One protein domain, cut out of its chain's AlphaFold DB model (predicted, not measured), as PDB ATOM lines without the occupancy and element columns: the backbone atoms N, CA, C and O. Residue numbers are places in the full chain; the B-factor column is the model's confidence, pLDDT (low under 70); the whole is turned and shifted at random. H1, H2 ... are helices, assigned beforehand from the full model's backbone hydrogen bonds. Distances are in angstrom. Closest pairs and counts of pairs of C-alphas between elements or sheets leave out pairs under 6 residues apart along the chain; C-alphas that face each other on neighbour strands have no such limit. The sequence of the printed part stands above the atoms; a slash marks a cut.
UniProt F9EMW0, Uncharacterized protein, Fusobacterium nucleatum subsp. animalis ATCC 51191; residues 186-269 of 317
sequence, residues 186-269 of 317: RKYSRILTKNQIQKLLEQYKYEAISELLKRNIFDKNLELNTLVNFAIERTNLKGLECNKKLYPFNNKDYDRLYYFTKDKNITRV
ATOM      1  N   ARG A 186     228.211 117.001 188.100       76.62
ATOM      2  CA  ARG A 186     228.078 117.623 186.765       76.62
ATOM      3  C   ARG A 186     227.818 119.122 186.861       76.62
ATOM      4  O   ARG A 186     228.200 119.861 185.956       76.62
ATOM      5  N   LYS A 187     227.221 119.592 187.964       79.00
ATOM      6  CA  LYS A 187     226.967 121.015 188.231       79.00
ATOM      7  C   LYS A 187     228.226 121.878 188.146       79.00
ATOM      8  O   LYS A 187     228.144 122.991 187.632       79.00
ATOM      9  N   TYR A 188     229.380 121.362 188.565       78.75
ATOM     10  CA  TYR A 188     230.652 122.085 188.473       78.75
ATOM     11  C   TYR A 188     231.139 122.200 187.020       78.75
ATOM     12  O   TYR A 188     231.553 123.274 186.582       78.75
ATOM     13  N   SER A 189     230.967 121.139 186.225       81.19
ATOM     14  CA  SER A 189     231.282 121.142 184.788       81.19
ATOM     15  C   SER A 189     230.374 122.075 183.969       81.19
ATOM     16  O   SER A 189     230.806 122.654 182.965       81.19
ATOM     17  N   ARG A 190     229.124 122.300 184.416       86.38
ATOM     18  CA  ARG A 190     228.168 123.208 183.747       86.38
ATOM     19  C   ARG A 190     228.695 124.632 183.640       86.38
ATOM     20  O   ARG A 190     228.477 125.259 182.610       86.38
ATOM     21  N   ILE A 191     229.350 125.156 184.678       86.06
ATOM     22  CA  ILE A 191     229.817 126.552 184.699       86.06
ATOM     23  C   ILE A 191     230.911 126.756 183.647       86.06
ATOM     24  O   ILE A 191     230.808 127.661 182.820       86.06
ATOM     25  N   LEU A 192     231.913 125.875 183.633       85.31
ATOM     26  CA  LEU A 192     233.008 125.927 182.661       85.31
ATOM     27  C   LEU A 192     232.491 125.756 181.231       85.31
ATOM     28  O   LEU A 192     232.758 126.593 180.368       85.31
ATOM     29  N   THR A 193     231.670 124.729 181.002       89.62
ATOM     30  CA  THR A 193     231.101 124.454 179.678       89.62
ATOM     31  C   THR A 193     230.188 125.593 179.219       89.62
ATOM     32  O   THR A 193     230.210 125.967 178.051       89.62
ATOM     33  N   LYS A 194     229.420 126.219 180.121       92.56
ATOM     34  CA  LYS A 194     228.597 127.394 179.798       92.56
ATOM     35  C   LYS A 194     229.456 128.555 179.297       92.56
ATOM     36  O   LYS A 194     229.115 129.139 178.272       92.56
ATOM     37  N   ASN A 195     230.552 128.872 179.985       91.69
ATOM     38  CA  ASN A 195     231.448 129.957 179.580       91.69
ATOM     39  C   ASN A 195     232.081 129.677 178.205       91.69
ATOM     40  O   ASN A 195     232.146 130.570 177.360       91.69
ATOM     41  N   GLN A 196     232.478 128.425 177.947       92.94
ATOM     42  CA  GLN A 196     232.974 127.994 176.635       92.94
ATOM     43  C   GLN A 196     231.905 128.143 175.545       92.94
ATOM     44  O   GLN A 196     232.174 128.733 174.500       92.94
ATOM     45  N   ILE A 197     230.676 127.680 175.799       95.75
ATOM     46  CA  ILE A 197     229.552 127.818 174.862       95.75
ATOM     47  C   ILE A 197     229.274 129.293 174.559       95.75
ATOM     48  O   ILE A 197     229.097 129.642 173.398       95.75
ATOM     49  N   GLN A 198     229.280 130.177 175.562       95.81
ATOM     50  CA  GLN A 198     229.083 131.615 175.349       95.81
ATOM     51  C   GLN A 198     230.146 132.207 174.415       95.81
ATOM     52  O   GLN A 198     229.801 132.918 173.472       95.81
ATOM     53  N   LYS A 199     231.421 131.848 174.606       96.62
ATOM     54  CA  LYS A 199     232.514 132.289 173.726       96.62
ATOM     55  C   LYS A 199     232.398 131.730 172.307       96.62
ATOM     56  O   LYS A 199     232.670 132.442 171.346       96.62
ATOM     57  N   LEU A 200     231.964 130.482 172.156       96.81
ATOM     58  CA  LEU A 200     231.729 129.881 170.840       96.81
ATOM     59  C   LEU A 200     230.511 130.490 170.129       96.81
ATOM     60  O   LEU A 200     230.534 130.623 168.907       96.81
ATOM     61  N   LEU A 201     229.478 130.899 170.876       95.62
ATOM     62  CA  LEU A 201     228.304 131.590 170.334       95.62
ATOM     63  C   LEU A 201     228.676 132.965 169.769       95.62
ATOM     64  O   LEU A 201     228.221 133.299 168.679       95.62
ATOM     65  N   GLU A 202     229.531 133.726 170.465       94.12
ATOM     66  CA  GLU A 202     230.089 134.996 169.961       94.12
ATOM     67  C   GLU A 202     230.833 134.806 168.625       94.12
ATOM     68  O   GLU A 202     230.836 135.698 167.782       94.12
ATOM     69  N   GLN A 203     231.420 133.623 168.417       94.31
ATOM     70  CA  GLN A 203     232.171 133.250 167.216       94.31
ATOM     71  C   GLN A 203     231.335 132.494 166.171       94.31
ATOM     72  O   GLN A 203     231.892 132.046 165.173       94.31
ATOM     73  N   TYR A 204     230.027 132.308 166.392       94.88
ATOM     74  CA  TYR A 204     229.138 131.545 165.505       94.88
ATOM     75  C   TYR A 204     229.575 130.078 165.258       94.88
ATOM     76  O   TYR A 204     229.217 129.480 164.246       94.88
ATOM     77  N   LYS A 205     230.333 129.469 166.185       95.56
ATOM     78  CA  LYS A 205     230.871 128.095 166.076       95.56
ATOM     79  C   LYS A 205     229.893 127.046 166.619       95.56
ATOM     80  O   LYS A 205     230.140 126.418 167.650       95.56
ATOM     81  N   TYR A 206     228.762 126.871 165.944       95.75
ATOM     82  CA  TYR A 206     227.661 126.032 166.427       95.75
ATOM     83  C   TYR A 206     227.991 124.535 166.480       95.75
ATOM     84  O   TYR A 206     227.564 123.848 167.404       95.75
ATOM     85  N   GLU A 207     228.796 124.031 165.551       95.38
ATOM     86  CA  GLU A 207     229.230 122.632 165.512       95.38
ATOM     87  C   GLU A 207     230.065 122.279 166.749       95.38
ATOM     88  O   GLU A 207     229.817 121.264 167.395       95.38
ATOM     89  N   ALA A 208     230.983 123.163 167.152       96.00
ATOM     90  CA  ALA A 208     231.771 122.987 168.372       96.00
ATOM     91  C   ALA A 208     230.888 123.004 169.632       96.00
ATOM     92  O   ALA A 208     231.116 122.239 170.566       96.00
ATOM     93  N   ILE A 209     229.847 123.843 169.652       96.94
ATOM     94  CA  ILE A 209     228.866 123.853 170.746       96.94
ATOM     95  C   ILE A 209     228.105 122.522 170.796       96.94
ATOM     96  O   ILE A 209     227.885 121.996 171.885       96.94
ATOM     97  N   SER A 210     227.725 121.968 169.642       95.38
ATOM     98  CA  SER A 210     227.033 120.674 169.563       95.38
ATOM     99  C   SER A 210     227.869 119.552 170.184       95.38
ATOM    100  O   SER A 210     227.355 118.782 170.994       95.38
ATOM    101  N   GLU A 211     229.180 119.524 169.920       92.56
ATOM    102  CA  GLU A 211     230.103 118.575 170.562       92.56
ATOM    103  C   GLU A 211     230.136 118.729 172.092       92.56
ATOM    104  O   GLU A 211     230.047 117.735 172.814       92.56
ATOM    105  N   LEU A 212     230.172 119.962 172.613       91.31
ATOM    106  CA  LEU A 212     230.136 120.206 174.062       91.31
ATOM    107  C   LEU A 212     228.818 119.749 174.713       91.31
ATOM    108  O   LEU A 212     228.820 119.265 175.848       91.31
ATOM    109  N   LEU A 213     227.689 119.877 174.011       92.00
ATOM    110  CA  LEU A 213     226.370 119.491 174.524       92.00
ATOM    111  C   LEU A 213     226.134 117.971 174.552       92.00
ATOM    112  O   LEU A 213     225.230 117.513 175.265       92.00
ATOM    113  N   LYS A 214     226.969 117.167 173.875       87.75
ATOM    114  CA  LYS A 214     226.935 115.694 173.982       87.75
ATOM    115  C   LYS A 214     227.206 115.197 175.400       87.75
ATOM    116  O   LYS A 214     226.704 114.146 175.783       87.75
ATOM    117  N   ARG A 215     227.925 115.982 176.214       82.38
ATOM    118  CA  ARG A 215     228.233 115.666 177.621       82.38
ATOM    119  C   ARG A 215     226.988 115.542 178.508       82.38
ATOM    120  O   ARG A 215     227.079 115.024 179.615       82.38
ATOM    121  N   ASN A 216     225.838 116.044 178.055       86.25
ATOM    122  CA  ASN A 216     224.554 115.944 178.750       86.25
ATOM    123  C   ASN A 216     224.558 116.423 180.206       86.25
ATOM    124  O   ASN A 216     223.939 115.834 181.090       86.25
ATOM    125  N   ILE A 217     225.265 117.526 180.446       86.31
ATOM    126  CA  ILE A 217     225.447 118.069 181.791       86.31
ATOM    127  C   ILE A 217     224.379 119.088 182.187       86.31
ATOM    128  O   ILE A 217     224.266 119.351 183.372       86.31
ATOM    129  N   PHE A 218     223.608 119.670 181.262       89.19
ATOM    130  CA  PHE A 218     222.618 120.720 181.558       89.19
ATOM    131  C   PHE A 218     221.213 120.157 181.823       89.19
ATOM    132  O   PHE A 218     220.797 119.207 181.171       89.19
ATOM    133  N   ASP A 219     220.424 120.797 182.693       88.06
ATOM    134  CA  ASP A 219     219.050 120.338 182.990       88.06
ATOM    135  C   ASP A 219     218.134 120.390 181.752       88.06
ATOM    136  O   ASP A 219     217.298 119.519 181.536       88.06
ATOM    137  N   LYS A 220     218.334 121.396 180.890       89.69
ATOM    138  CA  LYS A 220     217.604 121.593 179.627       89.69
ATOM    139  C   LYS A 220     218.428 121.177 178.402       89.69
ATOM    140  O   LYS A 220     218.330 121.796 177.344       89.69
ATOM    141  N   ASN A 221     219.272 120.151 178.528       90.44
ATOM    142  CA  ASN A 221     220.218 119.796 177.466       90.44
ATOM    143  C   ASN A 221     219.543 119.433 176.132       90.44
ATOM    144  O   ASN A 221     220.079 119.756 175.077       90.44
ATOM    145  N   LEU A 222     218.362 118.807 176.153       91.31
ATOM    146  CA  LEU A 222     217.606 118.492 174.934       91.31
ATOM    147  C   LEU A 222     217.161 119.758 174.181       91.31
ATOM    148  O   LEU A 222     217.301 119.846 172.961       91.31
ATOM    149  N   GLU A 223     216.648 120.748 174.915       91.44
ATOM    150  CA  GLU A 223     216.240 122.048 174.369       91.44
ATOM    151  C   GLU A 223     217.455 122.787 173.787       91.44
ATOM    152  O   GLU A 223     217.421 123.218 172.635       91.44
ATOM    153  N   LEU A 224     218.573 122.825 174.526       92.88
ATOM    154  CA  LEU A 224     219.834 123.415 174.061       92.88
ATOM    155  C   LEU A 224     220.368 122.735 172.794       92.88
ATOM    156  O   LEU A 224     220.686 123.421 171.825       92.88
ATOM    157  N   ASN A 225     220.417 121.399 172.766       93.94
ATOM    158  CA  ASN A 225     220.841 120.647 171.581       93.94
ATOM    159  C   ASN A 225     219.953 120.956 170.381       93.94
ATOM    160  O   ASN A 225     220.449 121.099 169.266       93.94
ATOM    161  N   THR A 226     218.643 121.085 170.590       91.81
ATOM    162  CA  THR A 226     217.729 121.363 169.482       91.81
ATOM    163  C   THR A 226     217.920 122.774 168.931       91.81
ATOM    164  O   THR A 226     217.936 122.942 167.715       91.81
ATOM    165  N   LEU A 227     218.147 123.773 169.791       91.94
ATOM    166  CA  LEU A 227     218.468 125.141 169.367       91.94
ATOM    167  C   LEU A 227     219.802 125.228 168.615       91.94
ATOM    168  O   LEU A 227     219.900 125.925 167.606       91.94
ATOM    169  N   VAL A 228     220.828 124.519 169.082       94.38
ATOM    170  CA  VAL A 228     222.145 124.511 168.429       94.38
ATOM    171  C   VAL A 228     222.078 123.785 167.090       94.38
ATOM    172  O   VAL A 228     222.554 124.313 166.090       94.38
ATOM    173  N   ASN A 229     221.404 122.635 167.027       92.00
ATOM    174  CA  ASN A 229     221.161 121.940 165.765       92.00
ATOM    175  C   ASN A 229     220.337 122.796 164.799       92.00
ATOM    176  O   ASN A 229     220.645 122.840 163.613       92.00
ATOM    177  N   PHE A 230     219.338 123.525 165.295       89.44
ATOM    178  CA  PHE A 230     218.604 124.498 164.494       89.44
ATOM    179  C   PHE A 230     219.547 125.552 163.893       89.44
ATOM    180  O   PHE A 230     219.491 125.794 162.689       89.44
ATOM    181  N   ALA A 231     220.459 126.126 164.684       90.44
ATOM    182  CA  ALA A 231     221.448 127.083 164.187       90.44
ATOM    183  C   ALA A 231     222.394 126.473 163.130       90.44
ATOM    184  O   ALA A 231     222.612 127.100 162.095       90.44
ATOM    185  N   ILE A 232     222.880 125.240 163.332       92.12
ATOM    186  CA  ILE A 232     223.714 124.505 162.356       92.12
ATOM    187  C   ILE A 232     222.962 124.286 161.035       92.12
ATOM    188  O   ILE A 232     223.507 124.420 159.943       92.12
ATOM    189  N   GLU A 233     221.685 123.919 161.087       89.06
ATOM    190  CA  GLU A 233     220.909 123.697 159.863       89.06
ATOM    191  C   GLU A 233     220.646 124.995 159.099       89.06
ATOM    192  O   GLU A 233     220.645 124.995 157.865       89.06
ATOM    193  N   ARG A 234     220.485 126.101 159.828       86.00
ATOM    194  CA  ARG A 234     220.341 127.448 159.271       86.00
ATOM    195  C   ARG A 234     221.624 127.912 158.582       86.00
ATOM    196  O   ARG A 234     221.543 128.424 157.469       86.00
ATOM    197  N   THR A 235     222.797 127.693 159.184       88.81
ATOM    198  CA  THR A 235     224.088 128.020 158.546       88.81
ATOM    199  C   THR A 235     224.370 127.155 157.318       88.81
ATOM    200  O   THR A 235     225.036 127.610 156.395       88.81
ATOM    201  N   ASN A 236     223.791 125.954 157.255       88.38
ATOM    202  CA  ASN A 236     223.840 125.063 156.093       88.38
ATOM    203  C   ASN A 236     222.678 125.262 155.099       88.38
ATOM    204  O   ASN A 236     222.472 124.422 154.224       88.38
ATOM    205  N   LEU A 237     221.903 126.348 155.231       84.31
ATOM    206  CA  LEU A 237     220.811 126.725 154.323       84.31
ATOM    207  C   LEU A 237     219.746 125.623 154.116       84.31
ATOM    208  O   LEU A 237     219.100 125.567 153.069       84.31
ATOM    209  N   LYS A 238     219.521 124.752 155.113       78.31
ATOM    210  CA  LYS A 238     218.546 123.640 155.027       78.31
ATOM    211  C   LYS A 238     217.071 124.078 155.100       78.31
ATOM    212  O   LYS A 238     216.176 123.271 154.856       78.31
ATOM    213  N   GLY A 239     216.802 125.350 155.392       68.56
ATOM    214  CA  GLY A 239     215.493 125.991 155.238       68.56
ATOM    215  C   GLY A 239     214.362 125.490 156.154       68.56
ATOM    216  O   GLY A 239     214.586 125.191 157.319       68.56
ATOM    217  N   LEU A 240     213.118 125.436 155.647       63.59
ATOM    218  CA  LEU A 240     211.865 125.303 156.428       63.59
ATOM    219  C   LEU A 240     211.801 124.093 157.375       63.59
ATOM    220  O   LEU A 240     211.187 124.177 158.441       63.59
ATOM    221  N   GLU A 241     212.405 122.967 156.993       68.56
ATOM    222  CA  GLU A 241     212.339 121.729 157.777       68.56
ATOM    223  C   GLU A 241     212.982 121.884 159.164       68.56
ATOM    224  O   GLU A 241     212.544 121.236 160.116       68.56
ATOM    225  N   CYS A 242     213.949 122.798 159.327       73.38
ATOM    226  CA  CYS A 242     214.568 123.035 160.630       73.38
ATOM    227  C   CYS A 242     213.607 123.733 161.611       73.38
ATOM    228  O   CYS A 242     213.619 123.417 162.799       73.38
ATOM    229  N   ASN A 243     212.702 124.604 161.136       72.44
ATOM    230  CA  ASN A 243     211.722 125.307 161.983       72.44
ATOM    231  C   ASN A 243     210.779 124.335 162.701       72.44
ATOM    232  O   ASN A 243     210.417 124.554 163.857       72.44
ATOM    233  N   LYS A 244     210.408 123.230 162.040       74.31
ATOM    234  CA  LYS A 244     209.498 122.228 162.611       74.31
ATOM    235  C   LYS A 244     210.054 121.590 163.885       74.31
ATOM    236  O   LYS A 244     209.284 121.180 164.750       74.31
ATOM    237  N   LYS A 245     211.383 121.549 164.032       78.00
ATOM    238  CA  LYS A 245     212.070 120.954 165.190       78.00
ATOM    239  C   LYS A 245     211.898 121.752 166.475       78.00
ATOM    240  O   LYS A 245     212.036 121.191 167.554       78.00
ATOM    241  N   LEU A 246     211.578 123.039 166.369       78.88
ATOM    242  CA  LEU A 246     211.356 123.906 167.523       78.88
ATOM    243  C   LEU A 246     209.891 123.898 168.003       78.88
ATOM    244  O   LEU A 246     209.607 124.355 169.111       78.88
ATOM    245  N   TYR A 247     208.959 123.332 167.224       77.00
ATOM    246  CA  TYR A 247     207.536 123.249 167.582       77.00
ATOM    247  C   TYR A 247     207.240 122.520 168.903       77.00
ATOM    248  O   TYR A 247     206.362 122.996 169.626       77.00
ATOM    249  N   PRO A 248     207.930 121.417 169.264       80.44
ATOM    250  CA  PRO A 248     207.658 120.700 170.509       80.44
ATOM    251  C   PRO A 248     207.880 121.529 171.782       80.44
ATOM    252  O   PRO A 248     207.242 121.252 172.791       80.44
ATOM    253  N   PHE A 249     208.746 122.551 171.750       78.50
ATOM    254  CA  PHE A 249     209.067 123.347 172.944       78.50
ATOM    255  C   PHE A 249     208.020 124.417 173.267       78.50
ATOM    256  O   PHE A 249     207.990 124.900 174.394       78.50
ATOM    257  N   ASN A 250     207.173 124.795 172.296       72.19
ATOM    258  CA  ASN A 250     206.091 125.787 172.427       72.19
ATOM    259  C   ASN A 250     206.455 127.038 173.264       72.19
ATOM    260  O   ASN A 250     205.633 127.574 174.011       72.19
ATOM    261  N   ASN A 251     207.702 127.496 173.157       78.69
ATOM    262  CA  ASN A 251     208.216 128.628 173.910       78.69
ATOM    263  C   ASN A 251     208.054 129.907 173.080       78.69
ATOM    264  O   ASN A 251     208.600 130.005 171.981       78.69
ATOM    265  N   LYS A 252     207.320 130.888 173.619       78.38
ATOM    266  CA  LYS A 252     207.047 132.168 172.947       78.38
ATOM    267  C   LYS A 252     208.310 132.979 172.665       78.38
ATOM    268  O   LYS A 252     208.319 133.764 171.723       78.38
ATOM    269  N   ASP A 253     209.380 132.780 173.430       79.69
ATOM    270  CA  ASP A 253     210.651 133.462 173.172       79.69
ATOM    271  C   ASP A 253     211.265 133.022 171.837       79.69
ATOM    272  O   ASP A 253     211.947 133.806 171.172       79.69
ATOM    273  N   TYR A 254     210.969 131.793 171.396       80.06
ATOM    274  CA  TYR A 254     211.438 131.271 170.113       80.06
ATOM    275  C   TYR A 254     210.659 131.833 168.935       80.06
ATOM    276  O   TYR A 254     211.134 131.718 167.814       80.06
ATOM    277  N   ASP A 255     209.533 132.515 169.161       74.81
ATOM    278  CA  ASP A 255     208.718 133.128 168.106       74.81
ATOM    279  C   ASP A 255     209.545 134.116 167.278       74.81
ATOM    280  O   ASP A 255     209.373 134.209 166.069       74.81
ATOM    281  N   ARG A 256     210.521 134.768 167.918       74.94
ATOM    282  CA  ARG A 256     211.469 135.697 167.286       74.94
ATOM    283  C   ARG A 256     212.500 135.020 166.382       74.94
ATOM    284  O   ARG A 256     213.126 135.698 165.575       74.94
ATOM    285  N   LEU A 257     212.710 133.714 166.543       76.06
ATOM    286  CA  LEU A 257     213.594 132.918 165.689       76.06
ATOM    287  C   LEU A 257     212.891 132.507 164.389       76.06
ATOM    288  O   LEU A 257     213.559 132.159 163.415       76.06
ATOM    289  N   TYR A 258     211.555 132.571 164.356       69.25
ATOM    290  CA  TYR A 258     210.775 132.364 163.146       69.25
ATOM    291  C   TYR A 258     210.513 133.715 162.479       69.25
ATOM    292  O   TYR A 258     209.808 134.567 163.009       69.25
ATOM    293  N   TYR A 259     211.017 133.894 161.263       62.72
ATOM    294  CA  TYR A 259     210.636 135.033 160.420       62.72
ATOM    295  C   TYR A 259     209.399 134.725 159.546       62.72
ATOM    296  O   TYR A 259     209.013 135.530 158.710       62.72
ATOM    297  N   PHE A 260     208.769 133.558 159.736       63.00
ATOM    298  CA  PHE A 260     207.613 133.042 158.992       63.00
ATOM    299  C   PHE A 260     206.479 132.642 159.962       63.00
ATOM    300  O   PHE A 260     206.730 132.388 161.139       63.00
ATOM    301  N   THR A 261     205.229 132.596 159.479       58.06
ATOM    302  CA  THR A 261     204.050 132.230 160.290       58.06
ATOM    303  C   THR A 261     204.184 130.829 160.901       58.06
ATOM    304  O   THR A 261     204.792 129.934 160.337       58.06
ATOM    305  N   LYS A 262     203.584 130.589 162.066       58.94
ATOM    306  CA  LYS A 262     203.526 129.242 162.666       58.94
ATOM    307  C   LYS A 262     202.559 128.292 161.942       58.94
ATOM    308  O   LYS A 262     202.330 127.183 162.428       58.94
ATOM    309  N   ASP A 263     201.962 128.719 160.827       63.62
ATOM    310  CA  ASP A 263     201.009 127.914 160.071       63.62
ATOM    311  C   ASP A 263     201.684 126.672 159.472       63.62
ATOM    312  O   ASP A 263     202.452 126.738 158.509       63.62
ATOM    313  N   LYS A 264     201.365 125.520 160.066       62.31
ATOM    314  CA  LYS A 264     201.892 124.201 159.698       62.31
ATOM    315  C   LYS A 264     201.433 123.740 158.309       62.31
ATOM    316  O   LYS A 264     201.970 122.755 157.809       62.31
ATOM    317  N   ASN A 265     200.466 124.426 157.697       61.78
ATOM    318  CA  ASN A 265     199.905 124.070 156.393       61.78
ATOM    319  C   ASN A 265     200.677 124.670 155.209       61.78
ATOM    320  O   ASN A 265     200.427 124.303 154.061       61.78
ATOM    321  N   ILE A 266     201.621 125.584 155.451       62.41
ATOM    322  CA  ILE A 266     202.419 126.185 154.380       62.41
ATOM    323  C   ILE A 266     203.607 125.279 154.073       62.41
ATOM    324  O   ILE A 266     204.544 125.136 154.854       62.41
ATOM    325  N   THR A 267     203.562 124.676 152.891       58.69
ATOM    326  CA  THR A 267     204.562 123.716 152.401       58.69
ATOM    327  C   THR A 267     205.603 124.344 151.478       58.69
ATOM    328  O   THR A 267     206.628 123.727 151.197       58.69
ATOM    329  N   ARG A 268     205.370 125.578 151.009       59.38
ATOM    330  CA  ARG A 268     206.248 126.281 150.070       59.38
ATOM    331  C   ARG A 268     206.636 127.641 150.629       59.38
ATOM    332  O   ARG A 268     205.784 128.500 150.839       59.38
ATOM    333  N   VAL A 269     207.931 127.830 150.858       62.19
ATOM    334  CA  VAL A 269     208.467 129.110 151.324       62.19
ATOM    335  C   VAL A 269     208.633 130.047 150.140       62.19
ATOM    336  O   VAL A 269     209.042 129.621 149.061       62.19
TER     337      VAL A 269
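AT A GLANCE: This is residues 186 to 269 of the 317 residues of an uncharacterized protein of Fusobacterium nucleatum subsp. animalis ATCC 51191 (UniProt F9EMW0). The domain is an elongated chain of helices in which H1, H2 and H3 run back and forth as two helical hairpins that share H2, with H1 and H3 apart from each other. Beyond H3, the short H4 packs on one part of it, while H5 touches no helix and a tail without a named element, residues 258 to 269, follows it. The printed part has 84 residues with five named helices, H1 to H5 in that order, and no named strand; the class is all helix. It is only just compact, close to loose, with a radius of gyration of the C-alphas of 14.1 A and spans of 44 by 23 by 19 A.

IN THESE COORDINATES: H1, residues 186 to 202, begins with C-alpha 186 at (228.078, 117.623, 186.765), is 24.3 A long and has a kink of 27 degrees near residue 193. H2 is residues 206 to 213, 10.5 A. H3 is residues 221 to 235, 21.0 A. H4 is residues 240 to 244. H5, residues 252 to 257, ends with C-alpha 257 at (213.594, 132.918, 165.689).

HOW THE PARTS SIT: H1 and H2 touch as a hairpin, a shallow tilt of 2 degrees, opposite ways; their closest C-alphas, of Ile 197 and Ile 209, are 5.8 A apart. H2 and H3 form another hairpin and touch at a shallow tilt of 15 degrees, opposite ways, with the closest C-alphas those of Tyr 206 and Ile 232, 5.9 A apart. H3 touches H4 with residues 230 to 234 alone, the C-alphas of Phe 230 and Cys 242 being closest at 5.8 A. H4 and H5 are apart. Every O i to N i+4 pair is within hydrogen-bond range in H2 and H3; it is 11 of 13 in H1, 0 of 1 in H4 and 0 of 2 in H5, where O i to N i+3 gives 2 of 2 in H4 and 2 of 3 in H5.

THE WHOLE: The C-alphas farthest apart, of Tyr 188 and Arg 268, are 45.7 A apart. The printed part has no cut and no long link. The mean pLDDT of the printed part is 82.8, and it is under 70 at residues 239 to 241 and 258 to 269.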